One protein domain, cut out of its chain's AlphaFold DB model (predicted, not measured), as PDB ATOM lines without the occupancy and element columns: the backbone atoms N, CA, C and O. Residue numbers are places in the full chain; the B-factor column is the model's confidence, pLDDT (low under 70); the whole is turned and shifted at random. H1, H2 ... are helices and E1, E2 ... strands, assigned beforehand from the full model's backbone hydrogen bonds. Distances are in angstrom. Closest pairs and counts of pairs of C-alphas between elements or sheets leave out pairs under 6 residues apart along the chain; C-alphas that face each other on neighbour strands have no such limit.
ATOM      1  N   PRO A  47     179.910 239.880 193.856       62.72
ATOM      2  CA  PRO A  47     180.561 238.611 193.558       62.72
ATOM      3  C   PRO A  47     179.701 237.842 192.544       62.72
ATOM      4  O   PRO A  47     178.851 237.023 192.900       62.72
ATOM      5  N   LEU A  48     179.907 238.142 191.261       66.62
ATOM      6  CA  LEU A  48     179.249 237.457 190.155       66.62
ATOM      7  C   LEU A  48     180.015 236.185 189.787       66.62
ATOM      8  O   LEU A  48     181.220 236.201 189.517       66.62
ATOM      9  N   LEU A  49     179.288 235.077 189.715       69.62
ATOM     10  CA  LEU A  49     179.770 233.841 189.120       69.62
ATOM     11  C   LEU A  49     179.252 233.749 187.693       69.62
ATOM     12  O   LEU A  49     178.039 233.759 187.480       69.62
ATOM     13  N   HIS A  50     180.168 233.633 186.735       67.44
ATOM     14  CA  HIS A  50     179.819 233.356 185.355       67.44
ATOM     15  C   HIS A  50     180.231 231.927 185.000       67.44
ATOM     16  O   HIS A  50     181.402 231.570 184.881       67.44
ATOM     17  N   LEU A  51     179.232 231.082 184.840       65.31
ATOM     18  CA  LEU A  51     179.395 229.737 184.349       65.31
ATOM     19  C   LEU A  51     179.567 229.761 182.830       65.31
ATOM     20  O   LEU A  51     178.589 229.788 182.087       65.31
ATOM     21  N   SER A  52     180.819 229.722 182.377       64.69
ATOM     22  CA  SER A  52     181.145 229.447 180.979       64.69
ATOM     23  C   SER A  52     181.498 227.970 180.835       64.69
ATOM     24  O   SER A  52     182.620 227.557 181.119       64.69
ATOM     25  N   TRP A  53     180.521 227.156 180.435       66.50
ATOM     26  CA  TRP A  53     180.727 225.722 180.249       66.50
ATOM     27  C   TRP A  53     181.080 225.394 178.803       66.50
ATOM     28  O   TRP A  53     180.353 225.736 177.871       66.50
ATOM     29  N   SER A  54     182.150 224.627 178.621       64.88
ATOM     30  CA  SER A  54     182.463 224.010 177.336       64.88
ATOM     31  C   SER A  54     181.554 222.795 177.116       64.88
ATOM     32  O   SER A  54     181.589 221.839 177.891       64.88
ATOM     33  N   ALA A  55     180.736 222.811 176.057       69.12
ATOM     34  CA  ALA A  55     179.871 221.683 175.687       69.12
ATOM     35  C   ALA A  55     180.623 220.329 175.599       69.12
ATOM     36  O   ALA A  55     180.096 219.339 176.105       69.12
ATOM     37  N   PRO A  56     181.866 220.266 175.072       67.19
ATOM     38  CA  PRO A  56     182.714 219.075 175.159       67.19
ATOM     39  C   PRO A  56     182.924 218.501 176.568       67.19
ATOM     40  O   PRO A  56     183.018 217.288 176.708       67.19
ATOM     41  N   VAL A  57     182.989 219.336 177.611       69.56
ATOM     42  CA  VAL A  57     183.188 218.883 179.005       69.56
ATOM     43  C   VAL A  57     181.956 218.168 179.522       69.56
ATOM     44  O   VAL A  57     182.048 217.086 180.090       69.56
ATOM     45  N   ILE A  58     180.796 218.775 179.289       76.19
ATOM     46  CA  ILE A  58     179.509 218.219 179.696       76.19
ATOM     47  C   ILE A  58     179.258 216.906 178.954       76.19
ATOM     48  O   ILE A  58     178.843 215.927 179.567       76.19
ATOM     49  N   GLN A  59     179.581 216.856 177.658       77.31
ATOM     50  CA  GLN A  59     179.454 215.633 176.873       77.31
ATOM     51  C   GLN A  59     180.405 214.533 177.363       77.31
ATOM     52  O   GLN A  59     179.966 213.406 177.540       77.31
ATOM     53  N   ALA A  60     181.672 214.853 177.647       74.31
ATOM     54  CA  ALA A  60     182.632 213.876 178.164       74.31
ATOM     55  C   ALA A  60     182.195 213.292 179.518       74.31
ATOM     56  O   ALA A  60     182.293 212.085 179.733       74.31
ATOM     57  N   ALA A  61     181.659 214.127 180.413       77.12
ATOM     58  CA  ALA A  61     181.118 213.664 181.684       77.12
ATOM     59  C   ALA A  61     179.861 212.795 181.492       77.12
ATOM     60  O   ALA A  61     179.736 211.747 182.128       77.12
ATOM     61  N   ALA A  62     178.967 213.165 180.571       81.81
ATOM     62  CA  ALA A  62     177.801 212.350 180.231       81.81
ATOM     63  C   ALA A  62     178.202 210.985 179.638       81.81
ATOM     64  O   ALA A  62     177.660 209.956 180.043       81.81
ATOM     65  N   ASP A  63     179.195 210.954 178.742       82.88
ATOM     66  CA  ASP A  63     179.733 209.729 178.134       82.88
ATOM     67  C   ASP A  63     180.418 208.822 179.174       82.88
ATOM     68  O   ASP A  63     180.394 207.597 179.052       82.88
ATOM     69  N   ALA A  64     180.981 209.415 180.231       77.88
ATOM     70  CA  ALA A  64     181.525 208.706 181.388       77.88
ATOM     71  C   ALA A  64     180.445 208.202 182.374       77.88
ATOM     72  O   ALA A  64     180.772 207.512 183.340       77.88
ATOM     73  N   GLY A  65     179.164 208.498 182.126       82.31
ATOM     74  CA  GLY A  65     178.029 208.004 182.910       82.31
ATOM     75  C   GLY A  65     177.538 208.942 184.015       82.31
ATOM     76  O   GLY A  65     176.696 208.532 184.817       82.31
ATOM     77  N   HIS A  66     178.011 210.192 184.063       82.06
ATOM     78  CA  HIS A  66     177.517 211.194 185.014       82.06
ATOM     79  C   HIS A  66     176.155 211.721 184.558       82.06
ATOM     80  O   HIS A  66     176.046 212.541 183.649       82.06
ATOM     81  N   THR A  67     175.078 211.232 185.176       82.19
ATOM     82  CA  THR A  67     173.696 211.589 184.800       82.19
ATOM     83  C   THR A  67     173.327 213.037 185.119       82.19
ATOM     84  O   THR A  67     172.331 213.553 184.620       82.19
ATOM     85  N   ASP A  68     174.107 213.679 185.982       81.38
ATOM     86  CA  ASP A  68     173.997 215.082 186.364       81.38
ATOM     87  C   ASP A  68     174.872 216.006 185.502       81.38
ATOM     88  O   ASP A  68     174.834 217.221 185.696       81.38
ATOM     89  N   ALA A  69     175.597 215.473 184.509       80.88
ATOM     90  CA  ALA A  69     176.391 216.248 183.563       80.88
ATOM     91  C   ALA A  69     175.505 217.087 182.632       80.88
ATOM     92  O   ALA A  69     175.238 216.745 181.481       80.88
ATOM     93  N   SER A  70     175.012 218.211 183.146       84.00
ATOM     94  CA  SER A  70     174.177 219.151 182.408       84.00
ATOM     95  C   SER A  70     174.246 220.547 183.027       84.00
ATOM     96  O   SER A  70     174.324 220.694 184.247       84.00
ATOM     97  N   ILE A  71     174.153 221.590 182.194       81.69
ATOM     98  CA  ILE A  71     174.093 222.983 182.675       81.69
ATOM     99  C   ILE A  71     172.960 223.175 183.702       81.69
ATOM    100  O   ILE A  71     173.239 223.732 184.762       81.69
ATOM    101  N   PRO A  72     171.726 222.670 183.483       86.56
ATOM    102  CA  PRO A  72     170.648 222.830 184.459       86.56
ATOM    103  C   PRO A  72     170.949 222.231 185.837       86.56
ATOM    104  O   PRO A  72     170.556 222.810 186.846       86.56
ATOM    105  N   ALA A  73     171.651 221.095 185.912       87.56
ATOM    106  CA  ALA A  73     172.009 220.485 187.193       87.56
ATOM    107  C   ALA A  73     173.059 221.317 187.954       87.56
ATOM    108  O   ALA A  73     172.945 221.504 189.166       87.56
ATOM    109  N   LEU A  74     174.035 221.873 187.233       84.50
ATOM    110  CA  LEU A  74     175.064 222.762 187.779       84.50
ATOM    111  C   LEU A  74     174.439 224.060 188.305       84.50
ATOM    112  O   LEU A  74     174.687 224.473 189.439       84.50
ATOM    113  N   GLU A  75     173.566 224.672 187.505       86.81
ATOM    114  CA  GLU A  75     172.801 225.855 187.894       86.81
ATOM    115  C   GLU A  75     171.904 225.580 189.111       86.81
ATOM    116  O   GLU A  75     171.873 226.383 190.044       86.81
ATOM    117  N   ALA A  76     171.223 224.430 189.156       90.06
ATOM    118  CA  ALA A  76     170.384 224.045 190.290       90.06
ATOM    119  C   ALA A  76     171.181 223.939 191.599       90.06
ATOM    120  O   ALA A  76     170.694 224.364 192.649       90.06
ATOM    121  N   THR A  77     172.417 223.429 191.556       90.00
ATOM    122  CA  THR A  77     173.294 223.394 192.736       90.00
ATOM    123  C   THR A  77     173.665 224.794 193.222       90.00
ATOM    124  O   THR A  77     173.652 225.040 194.427       90.00
ATOM    125  N   LEU A  78     173.942 225.732 192.312       87.94
ATOM    126  CA  LEU A  78     174.245 227.116 192.685       87.94
ATOM    127  C   LEU A  78     173.042 227.823 193.311       87.94
ATOM    128  O   LEU A  78     173.203 228.511 194.318       87.94
ATOM    129  N   VAL A  79     171.840 227.615 192.765       90.31
ATOM    130  CA  VAL A  79     170.599 228.151 193.348       90.31
ATOM    131  C   VAL A  79     170.364 227.575 194.743       90.31
ATOM    132  O   VAL A  79     170.091 228.324 195.680       90.31
ATOM    133  N   ALA A  80     170.526 226.259 194.913       92.38
ATOM    134  CA  ALA A  80     170.384 225.606 196.215       92.38
ATOM    135  C   ALA A  80     171.404 226.114 197.250       92.38
ATOM    136  O   ALA A  80     171.116 226.126 198.445       92.38
ATOM    137  N   ALA A  81     172.571 226.573 196.796       88.06
ATOM    138  CA  ALA A  81     173.602 227.176 197.635       88.06
ATOM    139  C   ALA A  81     173.422 228.691 197.870       88.06
ATOM    140  O   ALA A  81     174.327 229.341 198.391       88.06
ATOM    141  N   GLY A  82     172.266 229.260 197.507       87.69
ATOM    142  CA  GLY A  82     171.933 230.666 197.752       87.69
ATOM    143  C   GLY A  82     172.323 231.626 196.627       87.69
ATOM    144  O   GLY A  82     172.305 232.837 196.835       87.69
ATOM    145  N   GLY A  83     172.674 231.113 195.445       86.81
ATOM    146  CA  GLY A  83     172.915 231.925 194.256       86.81
ATOM    147  C   GLY A  83     171.614 232.421 193.634       86.81
ATOM    148  O   GLY A  83     170.723 231.636 193.312       86.81
ATOM    149  N   GLN A  84     171.514 233.726 193.400       88.00
ATOM    150  CA  GLN A  84     170.426 234.307 192.626       88.00
ATOM    151  C   GLN A  84     170.786 234.265 191.141       88.00
ATOM    152  O   GLN A  84     171.760 234.883 190.714       88.00
ATOM    153  N   ARG A  85     169.992 233.556 190.337       85.25
ATOM    154  CA  ARG A  85     170.153 233.545 188.877       85.25
ATOM    155  C   ARG A  85     169.745 234.904 188.308       85.25
ATOM    156  O   ARG A  85     168.608 235.331 188.501       85.25
ATOM    157  N   ILE A  86     170.667 235.565 187.615       80.62
ATOM    158  CA  ILE A  86     170.457 236.879 186.984       80.62
ATOM    159  C   ILE A  86     170.215 236.722 185.480       80.62
ATOM    160  O   ILE A  86     169.337 237.373 184.921       80.62
ATOM    161  N   ALA A  87     170.973 235.835 184.838       76.81
ATOM    162  CA  ALA A  87     170.831 235.442 183.438       76.81
ATOM    163  C   ALA A  87     171.312 233.990 183.267       76.81
ATOM    164  O   ALA A  87     171.798 233.386 184.227       76.81
ATOM    165  N   ASP A  88     171.183 233.424 182.065       71.38
ATOM    166  CA  ASP A  88     171.726 232.094 181.765       71.38
ATOM    167  C   ASP A  88     173.228 232.044 182.082       71.38
ATOM    168  O   ASP A  88     173.998 232.881 181.609       71.38
ATOM    169  N   GLY A  89     173.633 231.100 182.936       72.38
ATOM    170  CA  GLY A  89     175.014 230.973 183.395       72.38
ATOM    171  C   GLY A  89     175.517 232.102 184.307       72.38
ATOM    172  O   GLY A  89     176.680 232.071 184.693       72.38
ATOM    173  N   LEU A  90     174.697 233.084 184.697       79.00
ATOM    174  CA  LEU A  90     175.123 234.209 185.540       79.00
ATOM    175  C   LEU A  90     174.400 234.213 186.888       79.00
ATOM    176  O   LEU A  90     173.177 234.358 186.955       79.00
ATOM    177  N   PHE A  91     175.181 234.135 187.967       82.62
ATOM    178  CA  PHE A  91     174.685 234.067 189.340       82.62
ATOM    179  C   PHE A  91     175.291 235.163 190.211       82.62
ATOM    180  O   PHE A  91     176.490 235.431 190.147       82.62
ATOM    181  N   GLN A  92     174.456 235.764 191.053       81.12
ATOM    182  CA  GLN A  92     174.847 236.731 192.074       81.12
ATOM    183  C   GLN A  92     174.772 236.087 193.459       81.12
ATOM    184  O   GLN A  92     173.861 235.306 193.740       81.12
ATOM    185  N   PHE A  93     175.719 236.437 194.327       81.19
ATOM    186  CA  PHE A  93     175.773 235.964 195.707       81.19
ATOM    187  C   PHE A  93     175.800 237.128 196.690       81.19
ATOM    188  O   PHE A  93     176.264 238.220 196.370       81.19
ATOM    189  N   VAL A  94     175.319 236.862 197.908       78.12
ATOM    190  CA  VAL A  94     175.221 237.862 198.981       78.12
ATOM    191  C   VAL A  94     176.582 238.375 199.421       78.12
ATOM    192  O   VAL A  94     176.652 239.504 199.865       78.12
ATOM    193  N   ASP A  95     177.655 237.599 199.298       71.06
ATOM    194  CA  ASP A  95     179.042 238.011 199.539       71.06
ATOM    195  C   ASP A  95     180.015 236.986 198.942       71.06
ATOM    196  O   ASP A  95     179.623 235.933 198.420       71.06
ATOM    197  N   GLY A  96     181.306 237.302 198.988       71.69
ATOM    198  CA  GLY A  96     182.347 236.424 198.473       71.69
ATOM    199  C   GLY A  96     182.476 235.101 199.243       71.69
ATOM    200  O   GLY A  96     182.869 234.088 198.663       71.69
ATOM    201  N   ASN A  97     182.082 235.061 200.521       74.06
ATOM    202  CA  ASN A  97     182.017 233.815 201.284       74.06
ATOM    203  C   ASN A  97     180.865 232.916 200.805       74.06
ATOM    204  O   ASN A  97     181.053 231.713 200.664       74.06
ATOM    205  N   SER A  98     179.706 233.487 200.492       75.88
ATOM    206  CA  SER A  98     178.539 232.790 199.950       75.88
ATOM    207  C   SER A  98     178.842 232.233 198.561       75.88
ATOM    208  O   SER A  98     178.579 231.062 198.297       75.88
ATOM    209  N   LEU A  99     179.512 233.025 197.715       79.00
ATOM    210  CA  LEU A  99     180.065 232.551 196.447       79.00
ATOM    211  C   LEU A  99     181.027 231.374 196.671       79.00
ATOM    212  O   LEU A  99     180.898 230.329 196.038       79.00
ATOM    213  N   HIS A 100     181.965 231.505 197.611       75.81
ATOM    214  CA  HIS A 100     182.897 230.432 197.950       75.81
ATOM    215  C   HIS A 100     182.190 229.146 198.423       75.81
ATOM    216  O   HIS A 100     182.551 228.056 197.978       75.81
ATOM    217  N   GLN A 101     181.167 229.245 199.277       81.88
ATOM    218  CA  GLN A 101     180.387 228.082 199.715       81.88
ATOM    219  C   GLN A 101     179.605 227.444 198.563       81.88
ATOM    220  O   GLN A 101     179.553 226.218 198.473       81.88
ATOM    221  N   ALA A 102     179.050 228.243 197.651       84.94
ATOM    222  CA  ALA A 102     178.342 227.734 196.481       84.94
ATOM    223  C   ALA A 102     179.257 226.983 195.515       84.94
ATOM    224  O   ALA A 102     178.897 225.919 195.018       84.94
ATOM    225  N   ILE A 103     180.478 227.479 195.327       78.69
ATOM    226  CA  ILE A 103     181.527 226.780 194.584       78.69
ATOM    227  C   ILE A 103     181.835 225.429 195.246       78.69
ATOM    228  O   ILE A 103     181.870 224.403 194.572       78.69
ATOM    229  N   LEU A 104     182.034 225.399 196.568       79.50
ATOM    230  CA  LEU A 104     182.281 224.144 197.285       79.50
ATOM    231  C   LEU A 104     181.107 223.162 197.160       79.50
ATOM    232  O   LEU A 104     181.333 221.960 197.021       79.50
ATOM    233  N   ALA A 105     179.868 223.654 197.207       85.69
ATOM    234  CA  ALA A 105     178.676 222.836 197.006       85.69
ATOM    235  C   ALA A 105     178.629 222.251 195.587       85.69
ATOM    236  O   ALA A 105     178.371 221.057 195.442       85.69
ATOM    237  N   LEU A 106     178.959 223.058 194.572       83.94
ATOM    238  CA  LEU A 106     179.053 222.627 193.178       83.94
ATOM    239  C   LEU A 106     180.034 221.457 193.025       83.94
ATOM    240  O   LEU A 106     179.663 220.414 192.503       83.94
ATOM    241  N   TYR A 107     181.247 221.567 193.565       75.88
ATOM    242  CA  TYR A 107     182.241 220.489 193.459       75.88
ATOM    243  C   TYR A 107     181.900 219.233 194.260       75.88
ATOM    244  O   TYR A 107     182.276 218.131 193.869       75.88
ATOM    245  N   ARG A 108     181.209 219.373 195.396       82.44
ATOM    246  CA  ARG A 108     180.756 218.212 196.177       82.44
ATOM    247  C   ARG A 108     179.638 217.455 195.473       82.44
ATOM    248  O   ARG A 108     179.585 216.237 195.595       82.44
ATOM    249  N   ALA A 109     178.751 218.176 194.792       85.75
ATOM    250  CA  ALA A 109     177.646 217.587 194.051       85.75
ATOM    251  C   ALA A 109     178.101 216.988 192.713       85.75
ATOM    252  O   ALA A 109     177.573 215.955 192.331       85.75
ATOM    253  N   HIS A 110     179.111 217.587 192.069       83.31
ATOM    254  CA  HIS A 110     179.581 217.220 190.728       83.31
ATOM    255  C   HIS A 110     181.096 216.920 190.726       83.31
ATOM    256  O   HIS A 110     181.892 217.752 190.277       83.31
ATOM    257  N   PRO A 111     181.545 215.758 191.246       78.56
ATOM    258  CA  PRO A 111     182.972 215.441 191.382       78.56
ATOM    259  C   PRO A 111     183.745 215.438 190.057       78.56
ATOM    260  O   PRO A 111     184.920 215.792 190.043       78.56
ATOM    261  N   TRP A 112     183.070 215.134 188.946       76.81
ATOM    262  CA  TRP A 112     183.625 215.136 187.587       76.81
ATOM    263  C   TRP A 112     184.076 216.520 187.094       76.81
ATOM    264  O   TRP A 112     184.773 216.629 186.087       76.81
ATOM    265  N   LEU A 113     183.720 217.588 187.815       74.88
ATOM    266  CA  LEU A 113     184.238 218.937 187.595       74.88
ATOM    267  C   LEU A 113     185.660 219.144 188.110       74.88
ATOM    268  O   LEU A 113     186.278 220.167 187.805       74.88
ATOM    269  N   ARG A 114     186.170 218.240 188.943       71.75
ATOM    270  CA  ARG A 114     187.505 218.375 189.513       71.75
ATOM    271  C   ARG A 114     188.544 217.869 188.515       71.75
ATOM    272  O   ARG A 114     188.343 216.850 187.868       71.75
ATOM    273  N   SER A 115     189.674 218.563 188.400       61.66
ATOM    274  CA  SER A 115     190.729 218.233 187.429       61.66
ATOM    275  C   SER A 115     191.435 216.895 187.677       61.66
ATOM    276  O   SER A 115     192.133 216.412 186.789       61.66
ATOM    277  N   ASP A 116     191.296 216.330 188.876       63.22
ATOM    278  CA  ASP A 116     191.787 215.008 189.268       63.22
ATOM    279  C   ASP A 116     190.807 213.869 188.933       63.22
ATOM    280  O   ASP A 116     191.191 212.700 189.008       63.22
ATOM    281  N   ASP A 117     189.568 214.178 188.534       65.62
ATOM    282  CA  ASP A 117     188.612 213.163 188.103       65.62
ATOM    283  C   ASP A 117     188.978 212.642 186.699       65.62
ATOM    284  O   ASP A 117     189.210 213.437 185.784       65.62
ATOM    285  N   PRO A 118     189.012 211.317 186.476       64.00
ATOM    286  CA  PRO A 118     189.354 210.738 185.174       64.00
ATOM    287  C   PRO A 118     188.351 211.080 184.060       64.00
ATOM    288  O   PRO A 118     188.676 210.928 182.884       64.00
ATOM    289  N   SER A 119     187.149 211.530 184.420       64.25
ATOM    290  CA  SER A 119     186.104 212.002 183.502       64.25
ATOM    291  C   SER A 119     186.279 213.478 183.147       64.25
ATOM    292  O   SER A 119     185.665 213.957 182.193       64.25
ATOM    293  N   HIS A 120     187.111 214.214 183.894       63.88
ATOM    294  CA  HIS A 120     187.452 215.578 183.542       63.88
ATOM    295  C   HIS A 120     188.307 215.542 182.268       63.88
ATOM    296  O   HIS A 120     189.339 214.870 182.239       63.88
ATOM    297  N   PRO A 121     187.962 216.296 181.213       54.28
ATOM    298  CA  PRO A 121     188.674 216.262 179.925       54.28
ATOM    299  C   PRO A 121     190.120 216.813 179.953       54.28
ATOM    300  O   PRO A 121     190.692 217.135 178.911       54.28
ATOM    301  N   GLY A 122     190.755 216.913 181.126       56.97
ATOM    302  CA  GLY A 122     192.129 217.385 181.287       56.97
ATOM    303  C   GLY A 122     192.380 218.758 180.649       56.97
ATOM    304  O   GLY A 122     191.501 219.616 180.616       56.97
ATOM    305  N   GLN A 123     193.592 218.959 180.118       47.12
ATOM    306  CA  GLN A 123     194.001 220.188 179.414       47.12
ATOM    307  C   GLN A 123     193.407 220.346 178.001       47.12
ATOM    308  O   GLN A 123     193.786 221.270 177.284       47.12
ATOM    309  N   ALA A 124     192.496 219.468 177.565       39.69
ATOM    310  CA  ALA A 124     191.889 219.562 176.235       39.69
ATOM    311  C   ALA A 124     190.823 220.670 176.129       39.69
ATOM    312  O   ALA A 124     190.351 220.976 175.035       39.69
ATOM    313  N   VAL A 125     190.450 221.289 177.252       44.50
ATOM    314  CA  VAL A 125     189.525 222.422 177.294       44.50
ATOM    315  C   VAL A 125     190.349 223.701 177.308       44.50
ATOM    316  O   VAL A 125     191.008 224.017 178.294       44.50
ATOM    317  N   ALA A 126     190.332 224.434 176.194       35.12
ATOM    318  CA  ALA A 126     191.061 225.696 176.048       35.12
ATOM    319  C   ALA A 126     190.555 226.811 176.990       35.12
ATOM    320  O   ALA A 126     191.232 227.823 177.156       35.12
ATOM    321  N   GLU A 127     189.390 226.621 177.613       46.97
ATOM    322  CA  GLU A 127     188.738 227.583 178.497       46.97
ATOM    323  C   GLU A 127     188.409 226.941 179.855       46.97
ATOM    324  O   GLU A 127     188.037 225.765 179.910       46.97
ATOM    325  N   PRO A 128     188.551 227.680 180.970       49.12
ATOM    326  CA  PRO A 128     188.189 227.179 182.289       49.12
ATOM    327  C   PRO A 128     186.680 226.902 182.352       49.12
ATOM    328  O   PRO A 128     185.876 227.762 182.017       49.12
ATOM    329  N   CYS A 129     186.297 225.720 182.842       53.97
ATOM    330  CA  CYS A 129     184.897 225.277 182.918       53.97
ATOM    331  C   CYS A 129     184.000 226.170 183.802       53.97
ATOM    332  O   CYS A 129     182.779 226.085 183.757       53.97
ATOM    333  N   VAL A 130     184.609 227.006 184.642       57.81
ATOM    334  CA  VAL A 130     183.944 227.962 185.524       57.81
ATOM    335  C   VAL A 130     184.792 229.237 185.514       57.81
ATOM    336  O   VAL A 130     186.022 229.155 185.634       57.81
ATOM    337  N   GLU A 131     184.171 230.413 185.397       60.84
ATOM    338  CA  GLU A 131     184.839 231.717 185.498       60.84
ATOM    339  C   GLU A 131     184.240 232.542 186.649       60.84
ATOM    340  O   GLU A 131     183.037 232.794 186.703       60.84
ATOM    341  N   VAL A 132     185.066 233.023 187.587       60.16
ATOM    342  CA  VAL A 132     184.592 234.073 188.506       60.16
ATOM    343  C   VAL A 132     184.817 235.395 187.807       60.16
ATOM    344  O   VAL A 132     185.964 235.750 187.514       60.16
ATOM    345  N   ASN A 133     183.747 236.151 187.580       54.75
ATOM    346  CA  ASN A 133     183.910 237.540 187.205       54.75
ATOM    347  C   ASN A 133     184.024 238.367 188.480       54.75
ATOM    348  O   ASN A 133     183.029 238.732 189.104       54.75
ATOM    349  N   TRP A 134     185.262 238.649 188.872       54.44
ATOM    350  CA  TRP A 134     185.505 239.533 189.990       54.44
ATOM    351  C   TRP A 134     185.672 240.953 189.469       54.44
ATOM    352  O   TRP A 134     186.726 241.334 188.960       54.44
ATOM    353  N   THR A 135     184.620 241.747 189.630       49.06
ATOM    354  CA  THR A 135     184.478 243.108 189.091       49.06
ATOM    355  C   THR A 135     185.694 244.017 189.324       49.06
ATOM    356  O   THR A 135     185.981 244.858 188.479       49.06
ATOM    357  N   HIS A 136     186.458 243.820 190.408       44.97
ATOM    358  CA  HIS A 136     187.638 244.633 190.757       44.97
ATOM    359  C   HIS A 136     188.997 244.005 190.417       44.97
ATOM    360  O   HIS A 136     190.023 244.674 190.523       44.97
ATOM    361  N   ARG A 137     189.041 242.719 190.050       47.34
ATOM    362  CA  ARG A 137     190.296 241.977 189.798       47.34
ATOM    363  C   ARG A 137     190.334 241.244 188.456       47.34
ATOM    364  O   ARG A 137     191.331 240.592 188.152       47.34
ATOM    365  N   GLY A 138     189.291 241.400 187.646       51.31
ATOM    366  CA  GLY A 138     189.149 240.757 186.348       51.31
ATOM    367  C   GLY A 138     188.544 239.358 186.441       51.31
ATOM    368  O   GLY A 138     188.086 238.910 187.494       51.31
ATOM    369  N   ARG A 139     188.532 238.661 185.304       54.91
ATOM    370  CA  ARG A 139     188.082 237.269 185.232       54.91
ATOM    371  C   ARG A 139     189.175 236.364 185.772       54.91
ATOM    372  O   ARG A 139     190.321 236.442 185.328       54.91
ATOM    373  N   ILE A 140     188.822 235.504 186.716       54.84
ATOM    374  CA  ILE A 140     189.722 234.470 187.212       54.84
ATOM    375  C   ILE A 140     189.148 233.127 186.781       54.84
ATOM    376  O   ILE A 140     188.070 232.727 187.227       54.84
ATOM    377  N   GLY A 141     189.886 232.437 185.910       52.38
ATOM    378  CA  GLY A 141     189.633 231.035 185.605       52.38
ATOM    379  C   GLY A 141     189.850 230.193 186.857       52.38
ATOM    380  O   GLY A 141     190.867 230.329 187.543       52.38
ATOM    381  N   PHE A 142     188.891 229.336 187.181       56.81
ATOM    382  CA  PHE A 142     188.863 228.633 188.464       56.81
ATOM    383  C   PHE A 142     190.044 227.697 188.723       56.81
ATOM    384  O   PHE A 142     190.409 227.530 189.884       56.81
ATOM    385  N   ALA A 143     190.717 227.195 187.680       49.47
ATOM    386  CA  ALA A 143     191.939 226.377 187.766       49.47
ATOM    387  C   ALA A 143     193.083 227.010 188.597       49.47
ATOM    388  O   ALA A 143     194.112 226.390 188.857       49.47
ATOM    389  N   HIS A 144     192.921 228.266 189.009       48.91
ATOM    390  CA  HIS A 144     193.877 229.068 189.748       48.91
ATOM    391  C   HIS A 144     193.615 229.202 191.262       48.91
ATOM    392  O   HIS A 144     194.355 229.945 191.917       48.91
ATOM    393  N   LEU A 145     192.591 228.545 191.826       50.59
ATOM    394  CA  LEU A 145     192.338 228.516 193.280       50.59
ATOM    395  C   LEU A 145     193.003 227.284 193.943       50.59
ATOM    396  O   LEU A 145     193.208 226.256 193.308       50.59
TER     397      LEU A 145
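Overview. This is residues 47 to 145 of the 150 residues of an uncharacterized protein of Edaphochlamys debaryana (UniProt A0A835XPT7). A small, strongly twisted sheet of five short strands makes one end of the domain, with two helices, H2 and H3, packed over one of its faces and crossing steeply. H1 lies off the sheet toward the other end of the long axis, where part of the long stretch 110 to 130 also runs before it leads back to the hairpin E4 and E5 on one side of the sheet. The printed part has 99 residues, with three named helices and five named strands in the order E1 H1 H2 E2 E3 H3 E4 E5; the sheet, E2 E3 E1 E4 E5, is antiparallel throughout, and the class is mixed. It is compact, with a radius of gyration of the C-alphas of 12.8 A and spans of 35 by 25 by 21 A.

Arrangement. In the sheet, E1, residues 47 to 50, has E3, residues 90 to 92, as one neighbour, with N 49 and O 91 at 2.9 A. Its other neighbour is E4, residues 131 to 134, with N 50 and O 131 at 3.0 A. The edge strand E2, residues 84 to 87, forms a hairpin with E3, N 84 and O 92 being 2.8 A apart. The edge strand E5, residues 138 to 141, forms a hairpin with E4, with N 138 and O 134 at 2.9 A. H3, residues 96 to 109, is on the sheet at a height of 10.8 A, over E1 and along the strands, at 9 degrees to E1 on the local plane. H2, residues 71 to 80, is on the same face at a height of 9.5 A, over E2 and, only just, E3, with 3 of its C-alphas falling on E3. H2 and H3 touch, the closest C-alphas being those of Leu 78 and Ala 102 at 5.6 A, and run opposite ways at a steep tilt of 52 degrees. H1, residues 55 to 63, is not on the sheet; it is close to H2 but not clearly touching, with the C-alphas of Ile 58 and Ile 71 7.8 A apart. E1, H1 H2, E2 and E3, H3, E4 are split strand-helix-strand units, two strands running the same way with another strand between them; both crossovers are right-handed. In H1, H2 and H3 every O i to N i+4 pair is within hydrogen-bond range.

Along the chain. E1 begins at C-alpha 47, (180.561, 238.611, 193.558). H3 is 19.9 A long from first to last C-alpha, H2 14.3 A and H1 12.2 A. E5 ends at C-alpha 141, (189.633, 231.035, 185.605).

Size, cuts and confidence. The C-alphas of Gly 65 and His 136, the two farthest apart, are 38.7 A apart. The printed part has no cut. The link from H3 to E4, 21 residues, is long. The mean pLDDT of the printed part is 70.9, and residues 47 to 57 and 115 to 145 are under 70.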